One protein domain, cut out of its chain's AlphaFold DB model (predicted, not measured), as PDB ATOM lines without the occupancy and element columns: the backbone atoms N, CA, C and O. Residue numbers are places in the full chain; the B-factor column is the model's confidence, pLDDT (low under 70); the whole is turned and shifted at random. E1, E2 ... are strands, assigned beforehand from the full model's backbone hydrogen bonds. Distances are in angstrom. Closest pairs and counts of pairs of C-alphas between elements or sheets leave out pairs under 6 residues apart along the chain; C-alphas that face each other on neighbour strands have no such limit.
ATOM      1  N   LEU A 275      48.815 -34.312 -15.909       91.69
ATOM      2  CA  LEU A 275      48.671 -33.190 -16.828       91.69
ATOM      3  C   LEU A 275      50.040 -32.522 -17.012       91.69
ATOM      4  O   LEU A 275      50.620 -32.076 -16.026       91.69
ATOM      5  N   CYS A 276      50.529 -32.450 -18.248       93.00
ATOM      6  CA  CYS A 276      51.840 -31.885 -18.574       93.00
ATOM      7  C   CYS A 276      51.745 -30.412 -18.957       93.00
ATOM      8  O   CYS A 276      52.466 -29.598 -18.394       93.00
ATOM      9  N   ASN A 277      50.845 -30.052 -19.876       94.00
ATOM     10  CA  ASN A 277      50.702 -28.675 -20.343       94.00
ATOM     11  C   ASN A 277      49.237 -28.271 -20.458       94.00
ATOM     12  O   ASN A 277      48.359 -29.097 -20.721       94.00
ATOM     13  N   ILE A 278      48.993 -26.970 -20.330       94.50
ATOM     14  CA  ILE A 278      47.731 -26.352 -20.727       94.50
ATOM     15  C   ILE A 278      48.037 -25.204 -21.673       94.50
ATOM     16  O   ILE A 278      48.859 -24.348 -21.361       94.50
ATOM     17  N   ASN A 279      47.373 -25.176 -22.819       93.88
ATOM     18  CA  ASN A 279      47.474 -24.088 -23.772       93.88
ATOM     19  C   ASN A 279      46.138 -23.347 -23.835       93.88
ATOM     20  O   ASN A 279      45.111 -23.991 -24.021       93.88
ATOM     21  N   PHE A 280      46.152 -22.024 -23.677       92.19
ATOM     22  CA  PHE A 280      44.982 -21.151 -23.758       92.19
ATOM     23  C   PHE A 280      45.139 -20.148 -24.888       92.19
ATOM     24  O   PHE A 280      46.162 -19.482 -24.977       92.19
ATOM     25  N   TRP A 281      44.107 -19.942 -25.693       91.81
ATOM     26  CA  TRP A 281      44.116 -18.883 -26.696       91.81
ATOM     27  C   TRP A 281      42.724 -18.290 -26.873       91.81
ATOM     28  O   TRP A 281      41.720 -18.820 -26.398       91.81
ATOM     29  N   ASN A 282      42.672 -17.153 -27.546       88.62
ATOM     30  CA  ASN A 282      41.444 -16.580 -28.075       88.62
ATOM     31  C   ASN A 282      41.723 -16.137 -29.518       88.62
ATOM     32  O   ASN A 282      42.884 -16.060 -29.915       88.62
ATOM     33  N   GLY A 283      40.685 -15.848 -30.301       84.06
ATOM     34  CA  GLY A 283      40.851 -15.492 -31.718       84.06
ATOM     35  C   GLY A 283      41.737 -14.264 -31.986       84.06
ATOM     36  O   GLY A 283      42.199 -14.086 -33.106       84.06
ATOM     37  N   CYS A 284      42.009 -13.430 -30.975       81.44
ATOM     38  CA  CYS A 284      42.749 -12.173 -31.119       81.44
ATOM     39  C   CYS A 284      44.134 -12.179 -30.447       81.44
ATOM     40  O   CYS A 284      44.854 -11.190 -30.541       81.44
ATOM     41  N   SER A 285      44.500 -13.238 -29.723       82.12
ATOM     42  CA  SER A 285      45.708 -13.286 -28.892       82.12
ATOM     43  C   SER A 285      46.529 -14.529 -29.209       82.12
ATOM     44  O   SER A 285      45.955 -15.591 -29.457       82.12
ATOM     45  N   PRO A 286      47.868 -14.439 -29.143       86.94
ATOM     46  CA  PRO A 286      48.710 -15.614 -29.272       86.94
ATOM     47  C   PRO A 286      48.400 -16.625 -28.165       86.94
ATOM     48  O   PRO A 286      47.977 -16.277 -27.058       86.94
ATOM     49  N   ALA A 287      48.646 -17.889 -28.481       87.81
ATOM     50  CA  ALA A 287      48.490 -18.997 -27.563       87.81
ATOM     51  C   ALA A 287      49.409 -18.847 -26.333       87.81
ATOM     52  O   ALA A 287      50.607 -18.595 -26.452       87.81
ATOM     53  N   CYS A 288      48.839 -18.992 -25.141       91.75
ATOM     54  CA  CYS A 288      49.514 -18.962 -23.854       91.75
ATOM     55  C   CYS A 288      49.724 -20.397 -23.367       91.75
ATOM     56  O   CYS A 288      48.783 -21.065 -22.933       91.75
ATOM     57  N   LEU A 289      50.973 -20.858 -23.432       93.81
ATOM     58  CA  LEU A 289      51.383 -22.173 -22.956       93.81
ATOM     59  C   LEU A 289      51.776 -22.121 -21.476       93.81
ATOM     60  O   LEU A 289      52.622 -21.326 -21.068       93.81
ATOM     61  N   ILE A 290      51.194 -23.016 -20.684       93.38
ATOM     62  CA  ILE A 290      51.500 -23.220 -19.271       93.38
ATOM     63  C   ILE A 290      52.080 -24.623 -19.109       93.38
ATOM     64  O   ILE A 290      51.364 -25.614 -19.250       93.38
ATOM     65  N   ASP A 291      53.370 -24.686 -18.794       93.50
ATOM     66  CA  ASP A 291      54.117 -25.925 -18.565       93.50
ATOM     67  C   ASP A 291      53.993 -26.352 -17.093       93.50
ATOM     68  O   ASP A 291      54.568 -25.743 -16.185       93.50
ATOM     69  N   ILE A 292      53.174 -27.373 -16.846       91.81
ATOM     70  CA  ILE A 292      52.824 -27.847 -15.504       91.81
ATOM     71  C   ILE A 292      53.970 -28.636 -14.878       91.81
ATOM     72  O   ILE A 292      54.188 -28.542 -13.665       91.81
ATOM     73  N   GLY A 335      35.217 -16.453 -27.138       87.81
ATOM     74  CA  GLY A 335      35.608 -17.335 -26.050       87.81
ATOM     75  C   GLY A 335      37.081 -17.317 -25.696       87.81
ATOM     76  O   GLY A 335      37.912 -16.702 -26.365       87.81
ATOM     77  N   PHE A 336      37.405 -18.101 -24.670       89.94
ATOM     78  CA  PHE A 336      38.721 -18.710 -24.551       89.94
ATOM     79  C   PHE A 336      38.643 -20.169 -24.993       89.94
ATOM     80  O   PHE A 336      37.770 -20.923 -24.563       89.94
ATOM     81  N   HIS A 337      39.594 -20.574 -25.816       92.38
ATOM     82  CA  HIS A 337      39.812 -21.960 -26.185       92.38
ATOM     83  C   HIS A 337      40.998 -22.496 -25.402       92.38
ATOM     84  O   HIS A 337      41.898 -21.745 -25.012       92.38
ATOM     85  N   ALA A 338      40.987 -23.801 -25.153       93.31
ATOM     86  CA  ALA A 338      42.093 -24.438 -24.479       93.31
ATOM     87  C   ALA A 338      42.312 -25.878 -24.922       93.31
ATOM     88  O   ALA A 338      41.386 -26.592 -25.304       93.31
ATOM     89  N   MET A 339      43.570 -26.286 -24.820       94.94
ATOM     90  CA  MET A 339      44.051 -27.647 -25.004       94.94
ATOM     91  C   MET A 339      44.817 -28.078 -23.767       94.94
ATOM     92  O   MET A 339      45.481 -27.270 -23.117       94.94
ATOM     93  N   VAL A 340      44.752 -29.366 -23.477       95.00
ATOM     94  CA  VAL A 340      45.504 -30.007 -22.403       95.00
ATOM     95  C   VAL A 340      46.337 -31.139 -22.978       95.00
ATOM     96  O   VAL A 340      45.857 -31.871 -23.843       95.00
ATOM     97  N   SER A 341      47.573 -31.288 -22.504       94.75
ATOM     98  CA  SER A 341      48.413 -32.443 -22.825       94.75
ATOM     99  C   SER A 341      48.662 -33.298 -21.590       94.75
ATOM    100  O   SER A 341      48.833 -32.788 -20.481       94.75
ATOM    101  N   PHE A 342      48.694 -34.610 -21.788       93.62
ATOM    102  CA  PHE A 342      48.901 -35.590 -20.727       93.62
ATOM    103  C   PHE A 342      50.240 -36.306 -20.901       93.62
ATOM    104  O   PHE A 342      50.774 -36.381 -22.006       93.62
ATOM    105  N   ALA A 343      50.775 -36.860 -19.813       92.38
ATOM    106  CA  ALA A 343      52.005 -37.651 -19.874       92.38
ATOM    107  C   ALA A 343      51.798 -39.005 -20.564       92.38
ATOM    108  O   ALA A 343      52.729 -39.537 -21.161       92.38
ATOM    109  N   MET A 344      50.597 -39.576 -20.453       92.19
ATOM    110  CA  MET A 344      50.247 -40.874 -21.029       92.19
ATOM    111  C   MET A 344      48.844 -40.842 -21.645       92.19
ATOM    112  O   MET A 344      48.018 -40.016 -21.243       92.19
ATOM    113  N   PRO A 345      48.525 -41.730 -22.603       91.50
ATOM    114  CA  PRO A 345      47.152 -41.922 -23.061       91.50
ATOM    115  C   PRO A 345      46.256 -42.367 -21.902       91.50
ATOM    116  O   PRO A 345      46.677 -43.143 -21.042       91.50
ATOM    117  N   TRP A 346      45.013 -41.888 -21.852       89.94
ATOM    118  CA  TRP A 346      44.034 -42.452 -20.921       89.94
ATOM    119  C   TRP A 346      43.542 -43.807 -21.441       89.94
ATOM    120  O   TRP A 346      43.372 -44.002 -22.640       89.94
ATOM    121  N   SER A 347      43.293 -44.747 -20.529       87.56
ATOM    122  CA  SER A 347      42.938 -46.130 -20.874       87.56
ATOM    123  C   SER A 347      41.481 -46.324 -21.302       87.56
ATOM    124  O   SER A 347      41.162 -47.328 -21.927       87.56
ATOM    125  N   SER A 348      40.584 -45.406 -20.934       90.38
ATOM    126  CA  SER A 348      39.142 -45.555 -21.175       90.38
ATOM    127  C   SER A 348      38.496 -44.254 -21.632       90.38
ATOM    128  O   SER A 348      38.171 -44.085 -22.801       90.38
ATOM    129  N   SER A 349      38.326 -43.303 -20.719       93.50
ATOM    130  CA  SER A 349      37.740 -41.999 -21.007       93.50
ATOM    131  C   SER A 349      38.328 -40.941 -20.089       93.50
ATOM    132  O   SER A 349      38.723 -41.231 -18.959       93.50
ATOM    133  N   ALA A 350      38.349 -39.703 -20.567       93.38
ATOM    134  CA  ALA A 350      38.689 -38.551 -19.756       93.38
ATOM    135  C   ALA A 350      37.508 -37.572 -19.764       93.38
ATOM    136  O   ALA A 350      36.892 -37.326 -20.800       93.38
ATOM    137  N   LYS A 351      37.147 -37.057 -18.585       95.62
ATOM    138  CA  LYS A 351      36.019 -36.137 -18.385       95.62
ATOM    139  C   LYS A 351      36.537 -34.801 -17.876       95.62
ATOM    140  O   LYS A 351      37.324 -34.759 -16.933       95.62
ATOM    141  N   CYS A 352      36.046 -33.717 -18.455       94.88
ATOM    142  CA  CYS A 352      36.275 -32.363 -17.982       94.88
ATOM    143  C   CYS A 352      35.045 -31.878 -17.208       94.88
ATOM    144  O   CYS A 352      33.920 -31.931 -17.708       94.88
ATOM    145  N   HIS A 353      35.266 -31.413 -15.977       95.31
ATOM    146  CA  HIS A 353      34.237 -30.812 -15.133       95.31
ATOM    147  C   HIS A 353      34.462 -29.301 -15.072       95.31
ATOM    148  O   HIS A 353      35.412 -28.845 -14.435       95.31
ATOM    149  N   THR A 354      33.557 -28.524 -15.660       93.50
ATOM    150  CA  THR A 354      33.605 -27.059 -15.618       93.50
ATOM    151  C   THR A 354      32.577 -26.548 -14.623       93.50
ATOM    152  O   THR A 354      31.386 -26.806 -14.764       93.50
ATOM    153  N   LYS A 355      33.025 -25.833 -13.587       92.75
ATOM    154  CA  LYS A 355      32.146 -25.237 -12.572       92.75
ATOM    155  C   LYS A 355      32.249 -23.720 -12.610       92.75
ATOM    156  O   LYS A 355      33.340 -23.176 -12.457       92.75
ATOM    157  N   THR A 356      31.109 -23.055 -12.728       89.44
ATOM    158  CA  THR A 356      30.992 -21.595 -12.717       89.44
ATOM    159  C   THR A 356      30.513 -21.142 -11.347       89.44
ATOM    160  O   THR A 356      29.572 -21.710 -10.788       89.44
ATOM    161  N   TRP A 357      31.160 -20.117 -10.797       87.25
ATOM    162  CA  TRP A 357      30.873 -19.601  -9.460       87.25
ATOM    163  C   TRP A 357      30.583 -18.102  -9.515       87.25
ATOM    164  O   TRP A 357      31.345 -17.351 -10.121       87.25
ATOM    165  N   ALA A 358      29.517 -17.671  -8.840       84.81
ATOM    166  CA  ALA A 358      29.213 -16.270  -8.563       84.81
ATOM    167  C   ALA A 358      29.376 -16.034  -7.055       84.81
ATOM    168  O   ALA A 358      28.597 -16.526  -6.234       84.81
ATOM    169  N   GLY A 359      30.454 -15.347  -6.670       86.81
ATOM    170  CA  GLY A 359      30.846 -15.234  -5.266       86.81
ATOM    171  C   GLY A 359      31.181 -16.605  -4.666       86.81
ATOM    172  O   GLY A 359      32.155 -17.238  -5.067       86.81
ATOM    173  N   LYS A 360      30.381 -17.054  -3.691       89.38
ATOM    174  CA  LYS A 360      30.527 -18.365  -3.026       89.38
ATOM    175  C   LYS A 360      29.579 -19.437  -3.574       89.38
ATOM    176  O   LYS A 360      29.645 -20.581  -3.137       89.38
ATOM    177  N   THR A 361      28.705 -19.082  -4.510       88.75
ATOM    178  CA  THR A 361      27.650 -19.970  -5.003       88.75
ATOM    179  C   THR A 361      28.049 -20.552  -6.350       88.75
ATOM    180  O   THR A 361      28.409 -19.812  -7.265       88.75
ATOM    181  N   CYS A 362      27.984 -21.879  -6.489       91.25
ATOM    182  CA  CYS A 362      28.145 -22.531  -7.785       91.25
ATOM    183  C   CYS A 362      26.861 -22.316  -8.591       91.25
ATOM    184  O   CYS A 362      25.803 -22.807  -8.210       91.25
ATOM    185  N   VAL A 363      26.957 -21.538  -9.666       91.75
ATOM    186  CA  VAL A 363      25.821 -21.146 -10.519       91.75
ATOM    187  C   VAL A 363      25.698 -22.011 -11.771       91.75
ATOM    188  O   VAL A 363      24.684 -21.959 -12.453       91.75
ATOM    189  N   GLY A 364      26.708 -22.831 -12.067       88.81
ATOM    190  CA  GLY A 364      26.670 -23.779 -13.174       88.81
ATOM    191  C   GLY A 364      27.701 -24.885 -13.005       88.81
ATOM    192  O   GLY A 364      28.787 -24.657 -12.468       88.81
ATOM    193  N   HIS A 365      27.363 -26.085 -13.467       94.81
ATOM    194  CA  HIS A 365      28.272 -27.224 -13.515       94.81
ATOM    195  C   HIS A 365      28.018 -28.009 -14.801       94.81
ATOM    196  O   HIS A 365      26.936 -28.544 -15.011       94.81
ATOM    197  N   GLU A 366      29.033 -28.061 -15.653       94.88
ATOM    198  CA  GLU A 366      29.033 -28.767 -16.928       94.88
ATOM    199  C   GLU A 366      30.028 -29.928 -16.857       94.88
ATOM    200  O   GLU A 366      31.108 -29.809 -16.264       94.88
ATOM    201  N   VAL A 367      29.662 -31.066 -17.444       96.69
ATOM    202  CA  VAL A 367      30.528 -32.242 -17.561       96.69
ATOM    203  C   VAL A 367      30.511 -32.690 -19.009       96.69
ATOM    204  O   VAL A 367      29.444 -32.945 -19.556       96.69
ATOM    205  N   ALA A 368      31.687 -32.798 -19.613       97.12
ATOM    206  CA  ALA A 368      31.834 -33.256 -20.987       97.12
ATOM    207  C   ALA A 368      33.079 -34.136 -21.133       97.12
ATOM    208  O   ALA A 368      33.990 -34.090 -20.302       97.12
ATOM    209  N   LEU A 369      33.087 -34.984 -22.159       96.88
ATOM    210  CA  LEU A 369      34.224 -35.847 -22.467       96.88
ATOM    211  C   LEU A 369      35.334 -35.023 -23.129       96.88
ATOM    212  O   LEU A 369      35.058 -34.076 -23.861       96.88
ATOM    213  N   LEU A 370      36.585 -35.368 -22.833       96.38
ATOM    214  CA  LEU A 370      37.740 -34.841 -23.549       96.38
ATOM    215  C   LEU A 370      37.909 -35.631 -24.841       96.38
ATOM    216  O   LEU A 370      38.075 -36.852 -24.810       96.38
ATOM    217  N   GLU A 371      37.871 -34.922 -25.960       94.62
ATOM    218  CA  GLU A 371      38.083 -35.509 -27.274       94.62
ATOM    219  C   GLU A 371      39.588 -35.514 -27.578       94.62
ATOM    220  O   GLU A 371      40.215 -34.445 -27.570       94.62
ATOM    221  N   PRO A 372      40.200 -36.696 -27.791       92.88
ATOM    222  CA  PRO A 372      41.598 -36.776 -28.176       92.88
ATOM    223  C   PRO A 372      41.770 -36.144 -29.552       92.88
ATOM    224  O   PRO A 372      41.054 -36.470 -30.499       92.88
ATOM    225  N   MET A 373      42.745 -35.253 -29.668       91.81
ATOM    226  CA  MET A 373      43.125 -34.677 -30.946       91.81
ATOM    227  C   MET A 373      43.804 -35.757 -31.791       91.81
ATOM    228  O   MET A 373      44.667 -36.491 -31.299       91.81
ATOM    229  N   ASN A 374      43.413 -35.869 -33.061       85.62
ATOM    230  CA  ASN A 374      44.028 -36.829 -33.969       85.62
ATOM    231  C   ASN A 374      45.511 -36.447 -34.178       85.62
ATOM    232  O   ASN A 374      45.774 -35.337 -34.647       85.62
ATOM    233  N   PRO A 375      46.479 -37.340 -33.888       78.56
ATOM    234  CA  PRO A 375      47.907 -37.063 -34.072       78.56
ATOM    235  C   PRO A 375      48.291 -36.765 -35.530       78.56
ATOM    236  O   PRO A 375      49.350 -36.198 -35.779       78.56
ATOM    237  N   SER A 390      54.846 -37.610 -28.919       81.00
ATOM    238  CA  SER A 390      54.062 -38.697 -28.325       81.00
ATOM    239  C   SER A 390      53.045 -38.284 -27.254       81.00
ATOM    240  O   SER A 390      52.336 -39.155 -26.748       81.00
ATOM    241  N   MET A 391      52.953 -37.007 -26.870       88.50
ATOM    242  CA  MET A 391      52.019 -36.605 -25.810       88.50
ATOM    243  C   MET A 391      50.567 -36.554 -26.317       88.50
ATOM    244  O   MET A 391      50.292 -35.834 -27.276       88.50
ATOM    245  N   PRO A 392      49.607 -37.243 -25.668       92.56
ATOM    246  CA  PRO A 392      48.192 -37.108 -25.994       92.56
ATOM    247  C   PRO A 392      47.701 -35.699 -25.686       92.56
ATOM    248  O   PRO A 392      47.869 -35.204 -24.568       92.56
ATOM    249  N   ILE A 393      47.061 -35.079 -26.673       94.19
ATOM    250  CA  ILE A 393      46.474 -33.743 -26.576       94.19
ATOM    251  C   ILE A 393      44.956 -33.880 -26.681       94.19
ATOM    252  O   ILE A 393      44.455 -34.678 -27.471       94.19
ATOM    253  N   ALA A 394      44.219 -33.109 -25.885       95.75
ATOM    254  CA  ALA A 394      42.768 -33.022 -25.968       95.75
ATOM    255  C   ALA A 394      42.304 -31.566 -25.938       95.75
ATOM    256  O   ALA A 394      42.855 -30.747 -25.195       95.75
ATOM    257  N   HIS A 395      41.255 -31.257 -26.698       95.06
ATOM    258  CA  HIS A 395      40.563 -29.978 -26.572       95.06
ATOM    259  C   HIS A 395      39.713 -29.970 -25.301       95.06
ATOM    260  O   HIS A 395      39.050 -30.957 -24.971       95.06
ATOM    261  N   LEU A 396      39.710 -28.844 -24.583       94.81
ATOM    262  CA  LEU A 396      38.704 -28.644 -23.546       94.81
ATOM    263  C   LEU A 396      37.328 -28.496 -24.213       94.81
ATOM    264  O   LEU A 396      37.211 -27.787 -25.215       94.81
ATOM    265  N   PRO A 397      36.285 -29.139 -23.665       95.00
ATOM    266  CA  PRO A 397      34.961 -29.098 -24.256       95.00
ATOM    267  C   PRO A 397      34.374 -27.693 -24.180       95.00
ATOM    268  O   PRO A 397      34.719 -26.887 -23.305       95.00
ATOM    269  N   HIS A 398      33.426 -27.431 -25.076       93.00
ATOM    270  CA  HIS A 398      32.690 -26.180 -25.079       93.00
ATOM    271  C   HIS A 398      31.967 -25.986 -23.733       93.00
ATOM    272  O   HIS A 398      31.162 -26.815 -23.314       93.00
ATOM    273  N   SER A 399      32.285 -24.899 -23.034       91.38
ATOM    274  CA  SER A 399      31.837 -24.622 -21.671       91.38
ATOM    275  C   SER A 399      31.569 -23.134 -21.446       91.38
ATOM    276  O   SER A 399      31.755 -22.305 -22.338       91.38
ATOM    277  N   ALA A 400      31.159 -22.756 -20.235       86.50
ATOM    278  CA  ALA A 400      31.015 -21.347 -19.858       86.50
ATOM    279  C   ALA A 400      32.278 -20.502 -20.151       86.50
ATOM    280  O   ALA A 400      32.155 -19.327 -20.498       86.50
ATOM    281  N   LEU A 401      33.473 -21.106 -20.072       82.50
ATOM    282  CA  LEU A 401      34.753 -20.454 -20.377       82.50
ATOM    283  C   LEU A 401      34.914 -20.157 -21.875       82.50
ATOM    284  O   LEU A 401      35.370 -19.076 -22.242       82.50
ATOM    285  N   SER A 402      34.487 -21.082 -22.737       86.31
ATOM    286  CA  SER A 402      34.566 -20.914 -24.189       86.31
ATOM    287  C   SER A 402      33.413 -20.126 -24.775       86.31
ATOM    288  O   SER A 402      33.480 -19.805 -25.941       86.31
ATOM    289  N   ARG A 403      32.342 -19.846 -24.027       84.12
ATOM    290  CA  ARG A 403      31.259 -18.965 -24.499       84.12
ATOM    291  C   ARG A 403      31.481 -17.508 -24.143       84.12
ATOM    292  O   ARG A 403      30.703 -16.666 -24.574       84.12
ATOM    293  N   CYS A 404      32.417 -17.237 -23.232       70.31
ATOM    294  CA  CYS A 404      32.591 -15.935 -22.590       70.31
ATOM    295  C   CYS A 404      31.286 -15.267 -22.127       70.31
ATOM    296  O   CYS A 404      31.237 -14.060 -21.905       70.31
ATOM    297  N   ARG A 405      30.244 -16.068 -21.870       62.78
ATOM    298  CA  ARG A 405      29.027 -15.658 -21.174       62.78
ATOM    299  C   ARG A 405      29.344 -15.629 -19.688       62.78
ATOM    300  O   ARG A 405      28.839 -16.442 -18.912       62.78
ATOM    301  N   TRP A 406      30.257 -14.739 -19.305       61.50
ATOM    302  CA  TRP A 406      30.618 -14.465 -17.922       61.50
ATOM    303  C   TRP A 406      29.450 -13.741 -17.265       61.50
ATOM    304  O   TRP A 406      29.553 -12.550 -17.035       61.50
ATOM    305  N   LEU A 407      28.353 -14.467 -17.017       54.25
ATOM    306  CA  LEU A 407      27.117 -13.991 -16.394       54.25
ATOM    307  C   LEU A 407      26.626 -12.698 -17.050       54.25
ATOM    308  O   LEU A 407      27.104 -11.618 -16.711       54.25
ATOM    309  N   GLU A 408      25.658 -12.779 -17.972       55.19
ATOM    310  CA  GLU A 408      24.999 -11.546 -18.413       55.19
ATOM    311  C   GLU A 408      24.635 -10.714 -17.170       55.19
ATOM    312  O   GLU A 408      24.046 -11.276 -16.234       55.19
ATOM    313  N   PRO A 409      24.998  -9.419 -17.111       54.56
ATOM    314  CA  PRO A 409      24.762  -8.584 -15.932       54.56
ATOM    315  C   PRO A 409      23.302  -8.632 -15.452       54.56
ATOM    316  O   PRO A 409      23.030  -8.548 -14.255       54.56
TER     317      PRO A 409
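This is residues 275 to 292, 335 to 375 and 390 to 409 of the 416 residues of the protein "TEA domain-containing protein" of Fomitopsis pinicola (strain FP-58527) (UniProt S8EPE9). A twisted sheet of four strands, E2 E1 E3 E6, and a long hairpin, E4 and E5, spread like an open V, with residues 396 to 409 running out between them. The 79 printed residues hold six named strands, E1 to E6 along the chain; both sheets are antiparallel, and the class is all strand. It is only just compact, close to loose (radius of gyration of the C-alphas 13.8 A), spanning 44 by 31 by 21 A.

Begin at inner strand E1, residues 275 to 282. It forms a hairpin with edge strand E2, residues 285 to 291; N 288 and O 280, 2.7 A apart, are within hydrogen-bond range, as are the pairs below. Antiparallel E3, residues 337 to 342, gives N 279 and O 339, 2.8 A. Its antiparallel neighbour E6, residues 393 to 395, gives N 340 and O 394, 2.9 A. In the hairpin of E4, residues 351 to 358, and E5, residues 361 to 369, find N 354 and O 366, 2.8 A. E1 and E4 are apart.

From C-alpha 275 at (48.671, -33.190, -16.828), E1 runs 21.3 A. E4 measures 23.2 A and E5 24.5 A. E6 ends at C-alpha 395, (40.563, -29.978, -26.572).

Two cuts leave gaps of 22.8 A, C-alphas 292 to 335, and 8.6 A, C-alphas 375 to 390. Of the links printed whole, no link is long. Residues 405 to 409 have pLDDT under 70.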